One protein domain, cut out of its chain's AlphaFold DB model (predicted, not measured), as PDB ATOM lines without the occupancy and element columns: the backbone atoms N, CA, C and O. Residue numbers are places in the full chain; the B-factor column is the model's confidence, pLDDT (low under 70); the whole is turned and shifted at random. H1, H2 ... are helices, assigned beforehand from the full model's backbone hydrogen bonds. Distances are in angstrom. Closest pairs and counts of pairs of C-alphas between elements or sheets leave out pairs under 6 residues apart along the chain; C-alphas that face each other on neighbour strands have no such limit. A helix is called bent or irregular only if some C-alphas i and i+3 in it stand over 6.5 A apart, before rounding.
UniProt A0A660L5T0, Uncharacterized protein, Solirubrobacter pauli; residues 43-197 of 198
ATOM      1  N   THR A  43     264.347 461.725 413.857       52.47
ATOM      2  CA  THR A  43     263.805 461.016 412.691       52.47
ATOM      3  C   THR A  43     262.478 461.621 412.231       52.47
ATOM      4  O   THR A  43     262.278 461.790 411.035       52.47
ATOM      5  N   VAL A  44     261.597 462.025 413.153       52.38
ATOM      6  CA  VAL A  44     260.316 462.680 412.825       52.38
ATOM      7  C   VAL A  44     260.519 464.095 412.275       52.38
ATOM      8  O   VAL A  44     259.822 464.473 411.336       52.38
ATOM      9  N   ALA A  45     261.475 464.868 412.798       53.19
ATOM     10  CA  ALA A  45     261.814 466.184 412.254       53.19
ATOM     11  C   ALA A  45     262.425 466.077 410.846       53.19
ATOM     12  O   ALA A  45     262.003 466.805 409.954       53.19
ATOM     13  N   LEU A  46     263.332 465.118 410.620       51.47
ATOM     14  CA  LEU A  46     263.888 464.816 409.295       51.47
ATOM     15  C   LEU A  46     262.824 464.292 408.320       51.47
ATOM     16  O   LEU A  46     262.822 464.687 407.167       51.47
ATOM     17  N   LEU A  47     261.882 463.455 408.767       52.81
ATOM     18  CA  LEU A  47     260.771 462.959 407.937       52.81
ATOM     19  C   LEU A  47     259.730 464.036 407.602       52.81
ATOM     20  O   LEU A  47     259.054 463.929 406.579       52.81
ATOM     21  N   ARG A  48     259.558 465.043 408.467       53.28
ATOM     22  CA  ARG A  48     258.676 466.196 408.213       53.28
ATOM     23  C   ARG A  48     259.347 467.271 407.361       53.28
ATOM     24  O   ARG A  48     258.641 467.938 406.614       53.28
ATOM     25  N   ALA A  49     260.666 467.417 407.473       50.53
ATOM     26  CA  ALA A  49     261.471 468.287 406.622       50.53
ATOM     27  C   ALA A  49     261.784 467.651 405.261       50.53
ATOM     28  O   ALA A  49     261.963 468.393 404.304       50.53
ATOM     29  N   ALA A  50     261.771 466.308 405.170       52.94
ATOM     30  CA  ALA A  50     262.066 465.553 403.956       52.94
ATOM     31  C   ALA A  50     261.367 466.216 402.760       52.94
ATOM     32  O   ALA A  50     260.128 466.258 402.729       52.94
ATOM     33  N   PRO A  51     262.127 466.770 401.803       56.16
ATOM     34  CA  PRO A  51     261.623 467.704 400.819       56.16
ATOM     35  C   PRO A  51     260.886 466.925 399.738       56.16
ATOM     36  O   PRO A  51     261.364 466.701 398.627       56.16
ATOM     37  N   ARG A  52     259.656 466.528 400.071       61.06
ATOM     38  CA  ARG A  52     258.703 465.950 399.126       61.06
ATOM     39  C   ARG A  52     258.514 466.897 397.946       61.06
ATOM     40  O   ARG A  52     258.435 466.431 396.825       61.06
ATOM     41  N   ALA A  53     258.553 468.213 398.166       59.00
ATOM     42  CA  ALA A  53     258.479 469.208 397.097       59.00
ATOM     43  C   ALA A  53     259.662 469.140 396.109       59.00
ATOM     44  O   ALA A  53     259.436 469.202 394.902       59.00
ATOM     45  N   ALA A  54     260.896 468.957 396.597       64.69
ATOM     46  CA  ALA A  54     262.089 468.900 395.745       64.69
ATOM     47  C   ALA A  54     262.123 467.647 394.859       64.69
ATOM     48  O   ALA A  54     262.730 467.675 393.795       64.69
ATOM     49  N   VAL A  55     261.455 466.566 395.272       67.25
ATOM     50  CA  VAL A  55     261.300 465.348 394.463       67.25
ATOM     51  C   VAL A  55     260.055 465.432 393.573       67.25
ATOM     52  O   VAL A  55     260.122 465.112 392.393       67.25
ATOM     53  N   LEU A  56     258.918 465.897 394.096       67.62
ATOM     54  CA  LEU A  56     257.638 465.887 393.379       67.62
ATOM     55  C   LEU A  56     257.586 466.879 392.212       67.62
ATOM     56  O   LEU A  56     257.004 466.551 391.182       67.62
ATOM     57  N   ALA A  57     258.184 468.066 392.340       70.44
ATOM     58  CA  ALA A  57     258.182 469.065 391.271       70.44
ATOM     59  C   ALA A  57     258.922 468.598 389.997       70.44
ATOM     60  O   ALA A  57     258.305 468.600 388.928       70.44
ATOM     61  N   PRO A  58     260.193 468.143 390.062       68.44
ATOM     62  CA  PRO A  58     260.885 467.649 388.874       68.44
ATOM     63  C   PRO A  58     260.251 466.370 388.326       68.44
ATOM     64  O   PRO A  58     260.206 466.205 387.115       68.44
ATOM     65  N   VAL A  59     259.715 465.494 389.182       69.56
ATOM     66  CA  VAL A  59     259.077 464.234 388.759       69.56
ATOM     67  C   VAL A  59     257.736 464.477 388.074       69.56
ATOM     68  O   VAL A  59     257.458 463.862 387.049       69.56
ATOM     69  N   GLY A  60     256.917 465.389 388.597       71.31
ATOM     70  CA  GLY A  60     255.655 465.775 387.969       71.31
ATOM     71  C   GLY A  60     255.876 466.440 386.612       71.31
ATOM     72  O   GLY A  60     255.216 466.079 385.640       71.31
ATOM     73  N   GLY A  61     256.853 467.349 386.520       75.19
ATOM     74  CA  GLY A  61     257.246 467.972 385.252       75.19
ATOM     75  C   GLY A  61     257.805 466.962 384.247       75.19
ATOM     76  O   GLY A  61     257.414 466.973 383.085       75.19
ATOM     77  N   ALA A  62     258.660 466.047 384.708       75.00
ATOM     78  CA  ALA A  62     259.210 464.945 383.924       75.00
ATOM     79  C   ALA A  62     258.125 464.022 383.361       75.00
ATOM     80  O   ALA A  62     258.086 463.776 382.160       75.00
ATOM     81  N   ALA A  63     257.219 463.537 384.214       75.12
ATOM     82  CA  ALA A  63     256.131 462.661 383.801       75.12
ATOM     83  C   ALA A  63     255.202 463.361 382.798       75.12
ATOM     84  O   ALA A  63     254.867 462.777 381.771       75.12
ATOM     85  N   ALA A  64     254.843 464.625 383.048       80.31
ATOM     86  CA  ALA A  64     254.038 465.413 382.117       80.31
ATOM     87  C   ALA A  64     254.747 465.620 380.769       80.31
ATOM     88  O   ALA A  64     254.117 465.471 379.726       80.31
ATOM     89  N   ALA A  65     256.052 465.908 380.776       76.69
ATOM     90  CA  ALA A  65     256.844 466.070 379.559       76.69
ATOM     91  C   ALA A  65     256.954 464.760 378.768       76.69
ATOM     92  O   ALA A  65     256.738 464.761 377.561       76.69
ATOM     93  N   VAL A  66     257.233 463.635 379.436       78.88
ATOM     94  CA  VAL A  66     257.291 462.311 378.796       78.88
ATOM     95  C   VAL A  66     255.934 461.956 378.193       78.88
ATOM     96  O   VAL A  66     255.877 461.607 377.022       78.88
ATOM     97  N   VAL A  67     254.836 462.110 378.940       81.38
ATOM     98  CA  VAL A  67     253.478 461.835 378.436       81.38
ATOM     99  C   VAL A  67     253.106 462.750 377.269       81.38
ATOM    100  O   VAL A  67     252.502 462.287 376.312       81.38
ATOM    101  N   ALA A  68     253.466 464.033 377.316       78.00
ATOM    102  CA  ALA A  68     253.202 464.951 376.211       78.00
ATOM    103  C   ALA A  68     253.999 464.574 374.953       78.00
ATOM    104  O   ALA A  68     253.476 464.658 373.845       78.00
ATOM    105  N   LEU A  69     255.249 464.139 375.116       80.62
ATOM    106  CA  LEU A  69     256.145 463.843 374.001       80.62
ATOM    107  C   LEU A  69     255.940 462.446 373.415       80.62
ATOM    108  O   LEU A  69     256.128 462.290 372.214       80.62
ATOM    109  N   THR A  70     255.464 461.460 374.185       77.88
ATOM    110  CA  THR A  70     255.078 460.147 373.626       77.88
ATOM    111  C   THR A  70     253.934 460.249 372.618       77.88
ATOM    112  O   THR A  70     253.803 459.376 371.768       77.88
ATOM    113  N   GLN A  71     253.130 461.316 372.677       79.88
ATOM    114  CA  GLN A  71     252.073 461.592 371.696       79.88
ATOM    115  C   GLN A  71     252.592 462.243 370.403       79.88
ATOM    116  O   GLN A  71     251.826 462.396 369.456       79.88
ATOM    117  N   VAL A  72     253.858 462.670 370.372       81.62
ATOM    118  CA  VAL A  72     254.426 463.479 369.283       81.62
ATOM    119  C   VAL A  72     255.583 462.759 368.599       81.62
ATOM    120  O   VAL A  72     255.599 462.674 367.375       81.62
ATOM    121  N   ASP A  73     256.546 462.258 369.373       82.69
ATOM    122  CA  ASP A  73     257.766 461.636 368.861       82.69
ATOM    123  C   ASP A  73     258.419 460.721 369.914       82.69
ATOM    124  O   ASP A  73     258.682 461.117 371.054       82.69
ATOM    125  N   GLU A  74     258.728 459.486 369.517       79.12
ATOM    126  CA  GLU A  74     259.339 458.482 370.394       79.12
ATOM    127  C   GLU A  74     260.755 458.893 370.825       79.12
ATOM    128  O   GLU A  74     261.153 458.681 371.976       79.12
ATOM    129  N   GLN A  75     261.511 459.548 369.938       79.88
ATOM    130  CA  GLN A  75     262.858 460.011 370.261       79.88
ATOM    131  C   GLN A  75     262.818 461.163 371.273       79.88
ATOM    132  O   GLN A  75     263.588 461.171 372.239       79.88
ATOM    133  N   ALA A  76     261.883 462.101 371.121       77.25
ATOM    134  CA  ALA A  76     261.631 463.155 372.096       77.25
ATOM    135  C   ALA A  76     261.199 462.605 373.462       77.25
ATOM    136  O   ALA A  76     261.690 463.076 374.493       77.25
ATOM    137  N   ALA A  77     260.356 461.571 373.488       78.75
ATOM    138  CA  ALA A  77     259.973 460.897 374.726       78.75
ATOM    139  C   ALA A  77     261.183 460.271 375.441       78.75
ATOM    140  O   ALA A  77     261.361 460.473 376.645       78.75
ATOM    141  N   ARG A  78     262.068 459.586 374.704       79.06
ATOM    142  CA  ARG A  78     263.318 459.028 375.253       79.06
ATOM    143  C   ARG A  78     264.244 460.111 375.800       79.06
ATOM    144  O   ARG A  78     264.814 459.939 376.876       79.06
ATOM    145  N   MET A  79     264.365 461.244 375.107       78.81
ATOM    146  CA  MET A  79     265.153 462.385 375.588       78.81
ATOM    147  C   MET A  79     264.600 462.957 376.893       78.81
ATOM    148  O   MET A  79     265.362 463.183 377.835       78.81
ATOM    149  N   ALA A  80     263.284 463.159 376.974       81.19
ATOM    150  CA  ALA A  80     262.638 463.650 378.187       81.19
ATOM    151  C   ALA A  80     262.838 462.686 379.358       81.19
ATOM    152  O   ALA A  80     263.146 463.104 380.475       81.19
ATOM    153  N   LEU A  81     262.752 461.388 379.093       79.62
ATOM    154  CA  LEU A  81     262.969 460.348 380.086       79.62
ATOM    155  C   LEU A  81     264.423 460.329 380.594       79.62
ATOM    156  O   LEU A  81     264.656 460.280 381.801       79.62
ATOM    157  N   GLN A  82     265.411 460.459 379.703       82.25
ATOM    158  CA  GLN A  82     266.821 460.591 380.088       82.25
ATOM    159  C   GLN A  82     267.077 461.875 380.890       82.25
ATOM    160  O   GLN A  82     267.715 461.814 381.940       82.25
ATOM    161  N   ALA A  83     266.531 463.019 380.477       81.38
ATOM    162  CA  ALA A  83     266.643 464.269 381.236       81.38
ATOM    163  C   ALA A  83     266.019 464.149 382.641       81.38
ATOM    164  O   ALA A  83     266.545 464.684 383.619       81.38
ATOM    165  N   SER A  84     264.946 463.368 382.765       82.31
ATOM    166  CA  SER A  84     264.285 463.082 384.040       82.31
ATOM    167  C   SER A  84     265.177 462.295 385.005       82.31
ATOM    168  O   SER A  84     265.112 462.527 386.212       82.31
ATOM    169  N   THR A  85     266.068 461.426 384.502       83.31
ATOM    170  CA  THR A  85     267.069 460.740 385.349       83.31
ATOM    171  C   THR A  85     268.029 461.732 386.010       83.31
ATOM    172  O   THR A  85     268.348 461.595 387.192       83.31
ATOM    173  N   ILE A  86     268.435 462.773 385.274       83.38
ATOM    174  CA  ILE A  86     269.330 463.828 385.762       83.38
ATOM    175  C   ILE A  86     268.600 464.689 386.794       83.38
ATOM    176  O   ILE A  86     269.149 464.966 387.860       83.38
ATOM    177  N   ALA A  87     267.347 465.063 386.522       82.12
ATOM    178  CA  ALA A  87     266.521 465.824 387.458       82.12
ATOM    179  C   ALA A  87     266.284 465.061 388.776       82.12
ATOM    180  O   ALA A  87     266.352 465.646 389.858       82.12
ATOM    181  N   LEU A  88     266.071 463.744 388.703       81.81
ATOM    182  CA  LEU A  88     265.893 462.898 389.881       81.81
ATOM    183  C   LEU A  88     267.195 462.761 390.694       81.81
ATOM    184  O   LEU A  88     267.165 462.816 391.924       81.81
ATOM    185  N   ALA A  89     268.350 462.664 390.028       83.44
ATOM    186  CA  ALA A  89     269.648 462.718 390.699       83.44
ATOM    187  C   ALA A  89     269.934 464.096 391.318       83.44
ATOM    188  O   ALA A  89     270.511 464.171 392.401       83.44
ATOM    189  N   ALA A  90     269.473 465.184 390.696       81.81
ATOM    190  CA  ALA A  90     269.597 466.534 391.246       81.81
ATOM    191  C   ALA A  90     268.787 466.678 392.538       81.81
ATOM    192  O   ALA A  90     269.290 467.213 393.524       81.81
ATOM    193  N   ALA A  91     267.568 466.127 392.565       80.50
ATOM    194  CA  ALA A  91     266.766 466.049 393.780       80.50
ATOM    195  C   ALA A  91     267.479 465.236 394.876       80.50
ATOM    196  O   ALA A  91     267.462 465.629 396.040       80.50
ATOM    197  N   ALA A  92     268.159 464.143 394.511       80.94
ATOM    198  CA  ALA A  92     268.949 463.348 395.451       80.94
ATOM    199  C   ALA A  92     270.162 464.097 396.025       80.94
ATOM    200  O   ALA A  92     270.449 463.960 397.212       80.94
ATOM    201  N   VAL A  93     270.847 464.910 395.220       81.06
ATOM    202  CA  VAL A  93     271.931 465.785 395.697       81.06
ATOM    203  C   VAL A  93     271.376 466.885 396.602       81.06
ATOM    204  O   VAL A  93     271.890 467.079 397.699       81.06
ATOM    205  N   ALA A  94     270.276 467.533 396.215       76.50
ATOM    206  CA  ALA A  94     269.637 468.579 397.016       76.50
ATOM    207  C   ALA A  94     269.164 468.074 398.393       76.50
ATOM    208  O   ALA A  94     269.203 468.820 399.371       76.50
ATOM    209  N   LEU A  95     268.781 466.794 398.505       76.00
ATOM    210  CA  LEU A  95     268.490 466.147 399.793       76.00
ATOM    211  C   LEU A  95     269.695 466.129 400.747       76.00
ATOM    212  O   LEU A  95     269.507 466.077 401.960       76.00
ATOM    213  N   LEU A  96     270.925 466.138 400.228       73.38
ATOM    214  CA  LEU A  96     272.144 466.122 401.039       73.38
ATOM    215  C   LEU A  96     272.556 467.513 401.542       73.38
ATOM    216  O   LEU A  96     273.283 467.590 402.539       73.38
ATOM    217  N   ASP A  97     272.080 468.574 400.888       70.00
ATOM    218  CA  ASP A  97     272.453 469.976 401.136       70.00
ATOM    219  C   ASP A  97     271.568 470.687 402.170       70.00
ATOM    220  O   ASP A  97     271.741 471.876 402.441       70.00
ATOM    221  N   GLU A  98     270.630 469.978 402.796       64.50
ATOM    222  CA  GLU A  98     269.705 470.581 403.757       64.50
ATOM    223  C   GLU A  98     270.484 471.252 404.920       64.50
ATOM    224  O   GLU A  98     271.514 470.719 405.355       64.50
ATOM    225  N   PRO A  99     270.055 472.404 405.471       58.00
ATOM    226  CA  PRO A  99     270.805 473.124 406.507       58.00
ATOM    227  C   PRO A  99     270.889 472.346 407.831       58.00
ATOM    228  O   PRO A  99     269.973 471.587 408.163       58.00
ATOM    229  N   PRO A 100     271.979 472.501 408.610       57.06
ATOM    230  CA  PRO A 100     272.164 471.778 409.864       57.06
ATOM    231  C   PRO A 100     270.991 472.024 410.819       57.06
ATOM    232  O   PRO A 100     270.619 473.164 411.085       57.06
ATOM    233  N   LEU A 101     270.420 470.939 411.357       57.97
ATOM    234  CA  LEU A 101     269.387 471.023 412.385       57.97
ATOM    235  C   LEU A 101     270.016 471.621 413.654       57.97
ATOM    236  O   LEU A 101     270.928 470.995 414.214       57.97
ATOM    237  N   PRO A 102     269.566 472.797 414.128       54.69
ATOM    238  CA  PRO A 102     270.143 473.416 415.310       54.69
ATOM    239  C   PRO A 102     270.018 472.474 416.513       54.69
ATOM    240  O   PRO A 102     268.941 471.979 416.845       54.69
ATOM    241  N   GLY A 103     271.153 472.202 417.158       55.66
ATOM    242  CA  GLY A 103     271.217 471.458 418.412       55.66
ATOM    243  C   GLY A 103     271.413 469.942 418.315       55.66
ATOM    244  O   GLY A 103     271.409 469.312 419.370       55.66
ATOM    245  N   VAL A 104     271.606 469.327 417.139       57.03
ATOM    246  CA  VAL A 104     271.903 467.878 417.043       57.03
ATOM    247  C   VAL A 104     273.347 467.645 416.575       57.03
ATOM    248  O   VAL A 104     273.634 467.857 415.398       57.03
ATOM    249  N   PRO A 105     274.263 467.165 417.443       57.41
ATOM    250  CA  PRO A 105     275.618 466.801 417.041       57.41
ATOM    251  C   PRO A 105     275.597 465.440 416.330       57.41
ATOM    252  O   PRO A 105     275.912 464.404 416.910       57.41
ATOM    253  N   VAL A 106     275.162 465.422 415.072       65.94
ATOM    254  CA  VAL A 106     275.350 464.277 414.168       65.94
ATOM    255  C   VAL A 106     276.534 464.561 413.257       65.94
ATOM    256  O   VAL A 106     276.609 465.631 412.656       65.94
ATOM    257  N   GLY A 107     277.431 463.585 413.108       70.88
ATOM    258  CA  GLY A 107     278.492 463.666 412.107       70.88
ATOM    259  C   GLY A 107     277.910 463.855 410.700       70.88
ATOM    260  O   GLY A 107     276.866 463.281 410.373       70.88
ATOM    261  N   LYS A 108     278.594 464.640 409.855       72.88
ATOM    262  CA  LYS A 108     278.164 464.978 408.482       72.88
ATOM    263  C   LYS A 108     277.781 463.734 407.666       72.88
ATOM    264  O   LYS A 108     276.736 463.723 407.021       72.88
ATOM    265  N   ALA A 109     278.563 462.658 407.777       70.31
ATOM    266  CA  ALA A 109     278.286 461.379 407.119       70.31
ATOM    267  C   ALA A 109     276.981 460.726 407.612       70.31
ATOM    268  O   ALA A 109     276.128 460.353 406.810       70.31
ATOM    269  N   GLN A 110     276.770 460.647 408.928       70.38
ATOM    270  CA  GLN A 110     275.569 460.036 409.505       70.38
ATOM    271  C   GLN A 110     274.301 460.836 409.180       70.38
ATOM    272  O   GLN A 110     273.234 460.259 408.970       70.38
ATOM    273  N   ARG A 111     274.414 462.165 409.106       72.50
ATOM    274  CA  ARG A 111     273.324 463.051 408.693       72.50
ATOM    275  C   ARG A 111     272.922 462.811 407.237       72.50
ATOM    276  O   ARG A 111     271.741 462.613 406.971       72.50
ATOM    277  N   ARG A 112     273.897 462.759 406.327       75.31
ATOM    278  CA  ARG A 112     273.678 462.458 404.904       75.31
ATOM    279  C   ARG A 112     273.017 461.102 404.697       75.31
ATOM    280  O   ARG A 112     272.031 461.019 403.979       75.31
ATOM    281  N   VAL A 113     273.486 460.067 405.397       73.56
ATOM    282  CA  VAL A 113     272.876 458.727 405.342       73.56
ATOM    283  C   VAL A 113     271.412 458.761 405.785       73.56
ATOM    284  O   VAL A 113     270.568 458.143 405.145       73.56
ATOM    285  N   ARG A 114     271.080 459.506 406.848       75.00
ATOM    286  CA  ARG A 114     269.692 459.627 407.327       75.00
ATOM    287  C   ARG A 114     268.794 460.400 406.360       75.00
ATOM    288  O   ARG A 114     267.658 459.988 406.159       75.00
ATOM    289  N   LEU A 115     269.295 461.484 405.767       74.69
ATOM    290  CA  LEU A 115     268.571 462.264 404.755       74.69
ATOM    291  C   LEU A 115     268.315 461.437 403.496       74.69
ATOM    292  O   LEU A 115     267.184 461.367 403.016       74.69
ATOM    293  N   LEU A 116     269.342 460.727 403.027       75.56
ATOM    294  CA  LEU A 116     269.230 459.828 401.887       75.56
ATOM    295  C   LEU A 116     268.233 458.701 402.176       75.56
ATOM    296  O   LEU A 116     267.343 458.463 401.369       75.56
ATOM    297  N   ALA A 117     268.317 458.057 403.344       73.81
ATOM    298  CA  ALA A 117     267.388 456.998 403.744       73.81
ATOM    299  C   ALA A 117     265.934 457.489 403.851       73.81
ATOM    300  O   ALA A 117     265.014 456.747 403.514       73.81
ATOM    301  N   ALA A 118     265.713 458.735 404.285       73.25
ATOM    302  CA  ALA A 118     264.381 459.332 404.352       73.25
ATOM    303  C   ALA A 118     263.817 459.695 402.965       73.25
ATOM    304  O   ALA A 118     262.609 459.590 402.752       73.25
ATOM    305  N   GLY A 119     264.673 460.108 402.025       74.19
ATOM    306  CA  GLY A 119     264.278 460.467 400.659       74.19
ATOM    307  C   GLY A 119     264.223 459.295 399.674       74.19
ATOM    308  O   GLY A 119     263.506 459.377 398.677       74.19
ATOM    309  N   LEU A 120     264.921 458.189 399.959       78.44
ATOM    310  CA  LEU A 120     265.016 457.018 399.080       78.44
ATOM    311  C   LEU A 120     263.652 456.443 398.669       78.44
ATOM    312  O   LEU A 120     263.481 456.160 397.486       78.44
ATOM    313  N   PRO A 121     262.657 456.304 399.574       80.12
ATOM    314  CA  PRO A 121     261.334 455.815 399.191       80.12
ATOM    315  C   PRO A 121     260.627 456.732 398.187       80.12
ATOM    316  O   PRO A 121     259.975 456.244 397.269       80.12
ATOM    317  N   ALA A 122     260.774 458.055 398.327       77.69
ATOM    318  CA  ALA A 122     260.169 459.021 397.411       77.69
ATOM    319  C   ALA A 122     260.867 459.017 396.044       77.69
ATOM    320  O   ALA A 122     260.193 459.011 395.018       77.69
ATOM    321  N   LEU A 123     262.204 458.959 396.029       79.69
ATOM    322  CA  LEU A 123     262.991 458.814 394.799       79.69
ATOM    323  C   LEU A 123     262.681 457.493 394.084       79.69
ATOM    324  O   LEU A 123     262.507 457.476 392.870       79.69
ATOM    325  N   GLY A 124     262.561 456.398 394.836       79.44
ATOM    326  CA  GLY A 124     262.199 455.086 394.305       79.44
ATOM    327  C   GLY A 124     260.790 455.067 393.717       79.44
ATOM    328  O   GLY A 124     260.605 454.597 392.600       79.44
ATOM    329  N   ALA A 125     259.803 455.634 394.416       81.81
ATOM    330  CA  ALA A 125     258.436 455.743 393.904       81.81
ATOM    331  C   ALA A 125     258.361 456.611 392.637       81.81
ATOM    332  O   ALA A 125     257.695 456.240 391.674       81.81
ATOM    333  N   ALA A 126     259.083 457.733 392.615       82.38
ATOM    334  CA  ALA A 126     259.209 458.581 391.436       82.38
ATOM    335  C   ALA A 126     259.830 457.837 390.247       82.38
ATOM    336  O   ALA A 126     259.323 457.926 389.130       82.38
ATOM    337  N   TRP A 127     260.895 457.072 390.491       85.44
ATOM    338  CA  TRP A 127     261.547 456.266 389.465       85.44
ATOM    339  C   TRP A 127     260.625 455.181 388.909       85.44
ATOM    340  O   TRP A 127     260.497 455.043 387.696       85.44
ATOM    341  N   LEU A 128     259.925 454.454 389.784       83.44
ATOM    342  CA  LEU A 128     258.942 453.448 389.379       83.44
ATOM    343  C   LEU A 128     257.787 454.065 388.580       83.44
ATOM    344  O   LEU A 128     257.343 453.469 387.602       83.44
ATOM    345  N   GLY A 129     257.335 455.264 388.954       82.00
ATOM    346  CA  GLY A 129     256.334 456.014 388.197       82.00
ATOM    347  C   GLY A 129     256.805 456.371 386.787       82.00
ATOM    348  O   GLY A 129     256.043 456.213 385.839       82.00
ATOM    349  N   LEU A 130     258.066 456.785 386.628       80.69
ATOM    350  CA  LEU A 130     258.659 457.055 385.313       80.69
ATOM    351  C   LEU A 130     258.856 455.775 384.490       80.69
ATOM    352  O   LEU A 130     258.568 455.774 383.297       80.69
ATOM    353  N   LEU A 131     259.291 454.677 385.114       82.62
ATOM    354  CA  LEU A 131     259.416 453.378 384.444       82.62
ATOM    355  C   LEU A 131     258.065 452.830 383.975       82.62
ATOM    356  O   LEU A 131     257.999 452.212 382.920       82.62
ATOM    357  N   ALA A 132     256.981 453.081 384.712       81.88
ATOM    358  CA  ALA A 132     255.639 452.681 384.288       81.88
ATOM    359  C   ALA A 132     255.198 453.360 382.976       81.88
ATOM    360  O   ALA A 132     254.325 452.839 382.286       81.88
ATOM    361  N   LEU A 133     255.812 454.492 382.613       77.69
ATOM    362  CA  LEU A 133     255.567 455.183 381.346       77.69
ATOM    363  C   LEU A 133     256.356 454.578 380.171       77.69
ATOM    364  O   LEU A 133     256.131 454.987 379.034       77.69
ATOM    365  N   VAL A 134     257.267 453.626 380.421       73.38
ATOM    366  CA  VAL A 134     258.162 453.044 379.407       73.38
ATOM    367  C   VAL A 134     258.212 451.522 379.532       73.38
ATOM    368  O   VAL A 134     259.021 450.979 380.288       73.38
ATOM    369  N   PRO A 135     257.347 450.801 378.800       63.03
ATOM    370  CA  PRO A 135     257.360 449.346 378.804       63.03
ATOM    371  C   PRO A 135     258.517 448.778 377.957       63.03
ATOM    372  O   PRO A 135     258.814 449.287 376.882       63.03
ATOM    373  N   GLY A 136     259.125 447.674 378.410       69.25
ATOM    374  CA  GLY A 136     260.051 446.852 377.610       69.25
ATOM    375  C   GLY A 136     261.529 446.890 378.031       69.25
ATOM    376  O   GLY A 136     261.868 447.284 379.148       69.25
ATOM    377  N   GLU A 137     262.418 446.446 377.132       60.72
ATOM    378  CA  GLU A 137     263.874 446.329 377.373       60.72
ATOM    379  C   GLU A 137     264.565 447.673 377.675       60.72
ATOM    380  O   GLU A 137     265.607 447.713 378.339       60.72
ATOM    381  N   ASP A 138     263.952 448.784 377.267       74.81
ATOM    382  CA  ASP A 138     264.453 450.136 377.515       74.81
ATOM    383  C   ASP A 138     264.450 450.498 379.012       74.81
ATOM    384  O   ASP A 138     265.327 451.236 379.471       74.81
ATOM    385  N   GLY A 139     263.551 449.916 379.818       75.38
ATOM    386  CA  GLY A 139     263.463 450.186 381.258       75.38
ATOM    387  C   GLY A 139     264.666 449.672 382.061       75.38
ATOM    388  O   GLY A 139     265.138 450.338 382.992       75.38
ATOM    389  N   ALA A 140     265.219 448.516 381.678       77.38
ATOM    390  CA  ALA A 140     266.414 447.957 382.314       77.38
ATOM    391  C   ALA A 140     267.651 448.816 382.013       77.38
ATOM    392  O   ALA A 140     268.409 449.168 382.923       77.38
ATOM    393  N   ARG A 141     267.811 449.231 380.749       79.38
ATOM    394  CA  ARG A 141     268.875 450.160 380.342       79.38
ATOM    395  C   ARG A 141     268.738 451.486 381.075       79.38
ATOM    396  O   ARG A 141     269.731 451.980 381.605       79.38
ATOM    397  N   LEU A 142     267.538 452.053 381.171       79.19
ATOM    398  CA  LEU A 142     267.332 453.312 381.889       79.19
ATOM    399  C   LEU A 142     267.618 453.219 383.382       79.19
ATOM    400  O   LEU A 142     268.139 454.169 383.958       79.19
ATOM    401  N   SER A 143     267.333 452.075 383.999       82.88
ATOM    402  CA  SER A 143     267.648 451.853 385.413       82.88
ATOM    403  C   SER A 143     269.155 451.845 385.659       82.88
ATOM    404  O   SER A 143     269.616 452.425 386.642       82.88
ATOM    405  N   LEU A 144     269.938 451.270 384.740       80.94
ATOM    406  CA  LEU A 144     271.401 451.348 384.784       80.94
ATOM    407  C   LEU A 144     271.903 452.783 384.586       80.94
ATOM    408  O   LEU A 144     272.769 453.229 385.339       80.94
ATOM    409  N   HIS A 145     271.330 453.529 383.633       79.88
ATOM    410  CA  HIS A 145     271.660 454.946 383.438       79.88
ATOM    411  C   HIS A 145     271.379 455.761 384.701       79.88
ATOM    412  O   HIS A 145     272.245 456.505 385.157       79.88
ATOM    413  N   PHE A 146     270.198 455.590 385.294       82.88
ATOM    414  CA  PHE A 146     269.826 456.279 386.522       82.88
ATOM    415  C   PHE A 146     270.776 455.932 387.670       82.88
ATOM    416  O   PHE A 146     271.255 456.837 388.348       82.88
ATOM    417  N   ALA A 147     271.116 454.653 387.855       82.81
ATOM    418  CA  ALA A 147     272.061 454.230 388.886       82.81
ATOM    419  C   ALA A 147     273.452 454.863 388.698       82.81
ATOM    420  O   ALA A 147     274.033 455.356 389.665       82.81
ATOM    421  N   ALA A 148     273.964 454.900 387.464       79.38
ATOM    422  CA  ALA A 148     275.250 455.521 387.151       79.38
ATOM    423  C   ALA A 148     275.228 457.037 387.409       79.38
ATOM    424  O   ALA A 148     276.096 457.561 388.107       79.38
ATOM    425  N   VAL A 149     274.208 457.732 386.899       81.75
ATOM    426  CA  VAL A 149     274.015 459.178 387.086       81.75
ATOM    427  C   VAL A 149     273.883 459.526 388.566       81.75
ATOM    428  O   VAL A 149     274.530 460.460 389.038       81.75
ATOM    429  N   LEU A 150     273.099 458.753 389.315       81.75
ATOM    430  CA  LEU A 150     272.910 458.940 390.747       81.75
ATOM    431  C   LEU A 150     274.218 458.723 391.518       81.75
ATOM    432  O   LEU A 150     274.577 459.556 392.344       81.75
ATOM    433  N   ALA A 151     274.956 457.646 391.237       78.94
ATOM    434  CA  ALA A 151     276.230 457.364 391.900       78.94
ATOM    435  C   ALA A 151     277.268 458.470 391.652       78.94
ATOM    436  O   ALA A 151     277.918 458.932 392.593       78.94
ATOM    437  N   LEU A 152     277.383 458.940 390.406       77.31
ATOM    438  CA  LEU A 152     278.272 460.044 390.038       77.31
ATOM    439  C   LEU A 152     277.858 461.347 390.719       77.31
ATOM    440  O   LEU A 152     278.708 462.038 391.275       77.31
ATOM    441  N   ALA A 153     276.564 461.665 390.714       80.25
ATOM    442  CA  ALA A 153     276.046 462.891 391.307       80.25
ATOM    443  C   ALA A 153     276.230 462.926 392.827       80.25
ATOM    444  O   ALA A 153     276.610 463.958 393.376       80.25
ATOM    445  N   LEU A 154     276.008 461.797 393.506       78.81
ATOM    446  CA  LEU A 154     276.224 461.672 394.946       78.81
ATOM    447  C   LEU A 154     277.713 461.741 395.303       78.81
ATOM    448  O   LEU A 154     278.064 462.393 396.283       78.81
ATOM    449  N   GLY A 155     278.587 461.115 394.509       74.81
ATOM    450  CA  GLY A 155     280.036 461.196 394.706       74.81
ATOM    451  C   GLY A 155     280.586 462.606 394.470       74.81
ATOM    452  O   GLY A 155     281.380 463.107 395.262       74.81
ATOM    453  N   ALA A 156     280.136 463.268 393.405       72.44
ATOM    454  CA  ALA A 156     280.542 464.628 393.061       72.44
ATOM    455  C   ALA A 156     279.769 465.713 393.832       72.44
ATOM    456  O   ALA A 156     280.046 466.899 393.639       72.44
ATOM    457  N   GLU A 157     278.794 465.345 394.669       79.00
ATOM    458  CA  GLU A 157     277.865 466.273 395.338       79.00
ATOM    459  C   GLU A 157     277.270 467.309 394.359       79.00
ATOM    460  O   GLU A 157     277.093 468.480 394.681       79.00
ATOM    461  N   SER A 158     277.062 466.906 393.101       79.00
ATOM    462  CA  SER A 158     276.670 467.795 392.008       79.00
ATOM    463  C   SER A 158     276.235 467.010 390.778       79.00
ATOM    464  O   SER A 158     276.870 466.034 390.390       79.00
ATOM    465  N   VAL A 159     275.198 467.496 390.098       82.81
ATOM    466  CA  VAL A 159     274.759 466.984 388.788       82.81
ATOM    467  C   VAL A 159     275.329 467.759 387.602       82.81
ATOM    468  O   VAL A 159     275.125 467.355 386.460       82.81
ATOM    469  N   VAL A 160     276.041 468.864 387.836       80.38
ATOM    470  CA  VAL A 160     276.503 469.769 386.768       80.38
ATOM    471  C   VAL A 160     277.348 469.049 385.705       80.38
ATOM    472  O   VAL A 160     277.048 469.221 384.523       80.38
ATOM    473  N   PRO A 161     278.329 468.191 386.054       77.12
ATOM    474  CA  PRO A 161     279.116 467.472 385.047       77.12
ATOM    475  C   PRO A 161     278.261 466.541 384.178       77.12
ATOM    476  O   PRO A 161     278.476 466.436 382.973       77.12
ATOM    477  N   VAL A 162     277.258 465.900 384.785       81.06
ATOM    478  CA  VAL A 162     276.328 464.992 384.104       81.06
ATOM    479  C   VAL A 162     275.421 465.771 383.150       81.06
ATOM    480  O   VAL A 162     275.262 465.380 381.996       81.06
ATOM    481  N   ALA A 163     274.869 466.896 383.607       80.94
ATOM    482  CA  ALA A 163     274.012 467.757 382.799       80.94
ATOM    483  C   ALA A 163     274.769 468.368 381.608       80.94
ATOM    484  O   ALA A 163     274.250 468.389 380.495       80.94
ATOM    485  N   LEU A 164     276.014 468.811 381.813       79.12
ATOM    486  CA  LEU A 164     276.858 469.333 380.737       79.12
ATOM    487  C   LEU A 164     277.198 468.257 379.705       79.12
ATOM    488  O   LEU A 164     277.096 468.525 378.511       79.12
ATOM    489  N   ALA A 165     277.547 467.041 380.138       78.31
ATOM    490  CA  ALA A 165     277.800 465.923 379.230       78.31
ATOM    491  C   ALA A 165     276.552 465.556 378.411       78.31
ATOM    492  O   ALA A 165     276.649 465.339 377.203       78.31
ATOM    493  N   PHE A 166     275.376 465.553 379.048       80.38
ATOM    494  CA  PHE A 166     274.100 465.339 378.368       80.38
ATOM    495  C   PHE A 166     273.836 466.414 377.303       80.38
ATOM    496  O   PHE A 166     273.586 466.084 376.145       80.38
ATOM    497  N   CYS A 167     273.954 467.699 377.654       79.81
ATOM    498  CA  CYS A 167     273.766 468.798 376.703       79.81
ATOM    499  C   CYS A 167     274.793 468.760 375.562       79.81
ATOM    500  O   CYS A 167     274.428 468.933 374.400       79.81
ATOM    501  N   ALA A 168     276.067 468.495 375.867       77.69
ATOM    502  CA  ALA A 168     277.135 468.420 374.875       77.69
ATOM    503  C   ALA A 168     276.902 467.291 373.860       77.69
ATOM    504  O   ALA A 168     277.058 467.513 372.661       77.69
ATOM    505  N   ALA A 169     276.454 466.116 374.312       78.88
ATOM    506  CA  ALA A 169     276.104 465.014 373.417       78.88
ATOM    507  C   ALA A 169     274.930 465.373 372.489       78.88
ATOM    508  O   ALA A 169     274.902 464.962 371.334       78.88
ATOM    509  N   ARG A 170     273.976 466.185 372.960       78.00
ATOM    510  CA  ARG A 170     272.807 466.585 372.164       78.00
ATOM    511  C   ARG A 170     273.093 467.697 371.157       78.00
ATOM    512  O   ARG A 170     272.450 467.728 370.115       78.00
ATOM    513  N   VAL A 171     274.039 468.588 371.451       77.62
ATOM    514  CA  VAL A 171     274.367 469.734 370.584       77.62
ATOM    515  C   VAL A 171     275.541 469.440 369.646       77.62
ATOM    516  O   VAL A 171     275.541 469.910 368.514       77.62
ATOM    517  N   GLY A 172     276.548 468.691 370.106       64.06
ATOM    518  CA  GLY A 172     277.836 468.567 369.414       64.06
ATOM    519  C   GLY A 172     278.133 467.210 368.776       64.06
ATOM    520  O   GLY A 172     279.006 467.148 367.918       64.06
ATOM    521  N   ALA A 173     277.451 466.135 369.185       63.66
ATOM    522  CA  ALA A 173     277.700 464.784 368.673       63.66
ATOM    523  C   ALA A 173     276.461 463.884 368.861       63.66
ATOM    524  O   ALA A 173     276.457 463.026 369.750       63.66
ATOM    525  N   PRO A 174     275.395 464.066 368.058       65.75
ATOM    526  CA  PRO A 174     274.135 463.338 368.223       65.75
ATOM    527  C   PRO A 174     274.293 461.821 368.047       65.75
ATOM    528  O   PRO A 174     273.517 461.059 368.613       65.75
ATOM    529  N   GLU A 175     275.329 461.359 367.345       67.94
ATOM    530  CA  GLU A 175     275.695 459.936 367.279       67.94
ATOM    531  C   GLU A 175     276.208 459.350 368.610       67.94
ATOM    532  O   GLU A 175     276.168 458.139 368.811       67.94
ATOM    533  N   LEU A 176     276.620 460.192 369.562       64.56
ATOM    534  CA  LEU A 176     276.979 459.802 370.930       64.56
ATOM    535  C   LEU A 176     275.829 460.021 371.924       64.56
ATOM    536  O   LEU A 176     276.012 459.840 373.129       64.56
ATOM    537  N   ALA A 177     274.640 460.390 371.446       65.94
ATOM    538  CA  ALA A 177     273.487 460.698 372.286       65.94
ATOM    539  C   ALA A 177     273.020 459.534 373.172       65.94
ATOM    540  O   ALA A 177     272.392 459.788 374.195       65.94
ATOM    541  N   ASP A 178     273.356 458.291 372.819       65.69
ATOM    542  CA  ASP A 178     273.094 457.096 373.636       65.69
ATOM    543  C   ASP A 178     274.315 456.654 374.463       65.69
ATOM    544  O   ASP A 178     274.197 455.826 375.364       65.69
ATOM    545  N   ALA A 179     275.489 457.240 374.208       70.25
ATOM    546  CA  ALA A 179     276.744 456.977 374.912       70.25
ATOM    547  C   ALA A 179     277.151 458.108 375.875       70.25
ATOM    548  O   ALA A 179     278.152 457.975 376.579       70.25
ATOM    549  N   TRP A 180     276.386 459.203 375.952       73.25
ATOM    550  CA  TRP A 180     276.673 460.397 376.763       73.25
ATOM    551  C   TRP A 180     277.011 460.098 378.235       73.25
ATOM    552  O   TRP A 180     277.803 460.804 378.860       73.25
ATOM    553  N   TRP A 181     276.442 459.025 378.786       68.00
ATOM    554  CA  TRP A 181     276.668 458.570 380.155       68.00
ATOM    555  C   TRP A 181     278.109 458.106 380.396       68.00
ATOM    556  O   TRP A 181     278.603 458.241 381.512       68.00
ATOM    557  N   THR A 182     278.816 457.621 379.369       68.31
ATOM    558  CA  THR A 182     280.250 457.300 379.469       68.31
ATOM    559  C   THR A 182     281.082 458.567 379.648       68.31
ATOM    560  O   THR A 182     281.930 458.622 380.537       68.31
ATOM    561  N   ALA A 183     280.775 459.629 378.895       67.25
ATOM    562  CA  ALA A 183     281.400 460.938 379.064       67.25
ATOM    563  C   ALA A 183     281.063 461.550 380.435       67.25
ATOM    564  O   ALA A 183     281.949 462.083 381.105       67.25
ATOM    565  N   ALA A 184     279.815 461.407 380.895       68.50
ATOM    566  CA  ALA A 184     279.404 461.813 382.239       68.50
ATOM    567  C   ALA A 184     280.153 461.032 383.336       68.50
ATOM    568  O   ALA A 184     280.576 461.623 384.329       68.50
ATOM    569  N   ALA A 185     280.368 459.727 383.146       66.19
ATOM    570  CA  ALA A 185     281.128 458.881 384.062       66.19
ATOM    571  C   ALA A 185     282.606 459.270 384.115       66.19
ATOM    572  O   ALA A 185     283.140 459.476 385.203       66.19
ATOM    573  N   CYS A 186     283.254 459.457 382.965       67.44
ATOM    574  CA  CYS A 186     284.628 459.950 382.898       67.44
ATOM    575  C   CYS A 186     284.761 461.336 383.547       67.44
ATOM    576  O   CYS A 186     285.663 461.546 384.355       67.44
ATOM    577  N   GLY A 187     283.841 462.261 383.256       66.31
ATOM    578  CA  GLY A 187     283.822 463.598 383.853       66.31
ATOM    579  C   GLY A 187     283.623 463.576 385.371       66.31
ATOM    580  O   GLY A 187     284.331 464.274 386.096       66.31
ATOM    581  N   GLY A 188     282.711 462.739 385.874       65.31
ATOM    582  CA  GLY A 188     282.494 462.575 387.312       65.31
ATOM    583  C   GLY A 188     283.672 461.906 388.025       65.31
ATOM    584  O   GLY A 188     284.047 462.349 389.108       65.31
ATOM    585  N   LEU A 189     284.317 460.911 387.408       66.50
ATOM    586  CA  LEU A 189     285.547 460.301 387.930       66.50
ATOM    587  C   LEU A 189     286.711 461.299 387.968       66.50
ATOM    588  O   LEU A 189     287.448 461.331 388.949       66.50
ATOM    589  N   LEU A 190     286.854 462.148 386.945       68.25
ATOM    590  CA  LEU A 190     287.844 463.228 386.936       68.25
ATOM    591  C   LEU A 190     287.557 464.272 388.021       68.25
ATOM    592  O   LEU A 190     288.478 464.691 388.716       68.25
ATOM    593  N   ALA A 191     286.293 464.660 388.212       66.62
ATOM    594  CA  ALA A 191     285.895 465.587 389.272       66.62
ATOM    595  C   ALA A 191     286.154 465.008 390.675       66.62
ATOM    596  O   ALA A 191     286.634 465.719 391.558       66.62
ATOM    597  N   LEU A 192     285.886 463.714 390.870       67.06
ATOM    598  CA  LEU A 192     286.221 462.983 392.093       67.06
ATOM    599  C   LEU A 192     287.735 462.940 392.326       67.06
ATOM    600  O   LEU A 192     288.188 463.272 393.417       67.06
ATOM    601  N   ALA A 193     288.514 462.592 391.300       68.44
ATOM    602  CA  ALA A 193     289.973 462.537 391.377       68.44
ATOM    603  C   ALA A 193     290.609 463.914 391.634       68.44
ATOM    604  O   ALA A 193     291.639 464.000 392.301       68.44
ATOM    605  N   ALA A 194     290.009 464.991 391.119       69.88
ATOM    606  CA  ALA A 194     290.451 466.356 391.383       69.88
ATOM    607  C   ALA A 194     290.214 466.758 392.846       69.88
ATOM    608  O   ALA A 194     291.078 467.382 393.446       69.88
ATOM    609  N   ARG A 195     289.077 466.357 393.432       66.94
ATOM    610  CA  ARG A 195     288.722 466.668 394.828       66.94
ATOM    611  C   ARG A 195     289.356 465.746 395.865       66.94
ATOM    612  O   ARG A 195     289.402 466.107 397.029       66.94
ATOM    613  N   SER A 196     289.821 464.558 395.479       62.56
ATOM    614  CA  SER A 196     290.480 463.616 396.396       62.56
ATOM    615  C   SER A 196     291.961 463.929 396.642       62.56
ATOM    616  O   SER A 196     292.644 463.135 397.286       62.56
ATOM    617  N   ARG A 197     292.492 464.997 396.033       54.91
ATOM    618  CA  ARG A 197     293.883 465.447 396.197       54.91
ATOM    619  C   ARG A 197     294.047 466.552 397.247       54.91
ATOM    620  O   ARG A 197     295.190 466.890 397.540       54.91
TER     621      ARG A 197
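This is residues 43 to 197 of the 198 residues of an uncharacterized protein of Solirubrobacter pauli (UniProt A0A660L5T0). Six helical pieces, H2, H3, H4b, H5, H6 and H7, make an up-and-down bundle, each running against the one before, with H3 and H5 in the middle, H2 and H4b on one side and H6 and H7 on the other. Near one end lie short H1 and H4a, the other arm of bent H4, and residues 102 to 107 stick out there. The printed part has 155 residues, with seven named helices, H1 to H7 in chain order, and no named strand: all helix. It is compact, with a radius of gyration of the C-alphas of 16.4 A and spans of 52, 37 and 23 A.

H1, residues 43 to 49, begins at C-alpha 43 (263.805, 461.016, 412.691). H2 is residues 52 to 70, 26.4 A long, and H3 residues 74 to 94, 30.3 A. H4, residues 108 to 131, was assigned as one helix by its hydrogen bonds but is bent, with C-alphas 118 and 121 6.9 A apart; its arms are H4a, 108 to 118, and H4b, 121 to 131. H5 is residues 138 to 155, 25.7 A, H6 160 to 172, and H7 180 to 195, 22.6 A, ending at C-alpha 195 (288.722, 466.668, 394.828).

H2 and H3 form a hairpin, closest at C-alphas 69 and 77, 4.9 A. H4b touches H2 at C-alphas 126 and 59, 6.3 A. H3 touches H5 at C-alphas 89 and 150, 5.0 A, at a shallow tilt of 30 degrees. H5 touches H7 at C-alphas 152 and 188, 5.6 A. H6 and H7 form a hairpin, closest at C-alphas 162 and 184, 4.8 A. H1 only just touches H4a, with 3 pairs of C-alphas within 8 A, the closest 47 and 118, 6.2 A. Every O i to N i+4 pair is within hydrogen-bond range in H1, H4a, H4b, H5, H6 and H7; H2 has 14 of 15 and H3 16 of 17.

The C-alphas of Gly 103 and Glu 175, the two farthest apart, are 52.6 A apart. The printed part has no cut, and the link from H3 to H4 is long. Mean pLDDT of the printed part is 73.0; 52 residues are under 70, among them 43 to 56 and 181 to 197.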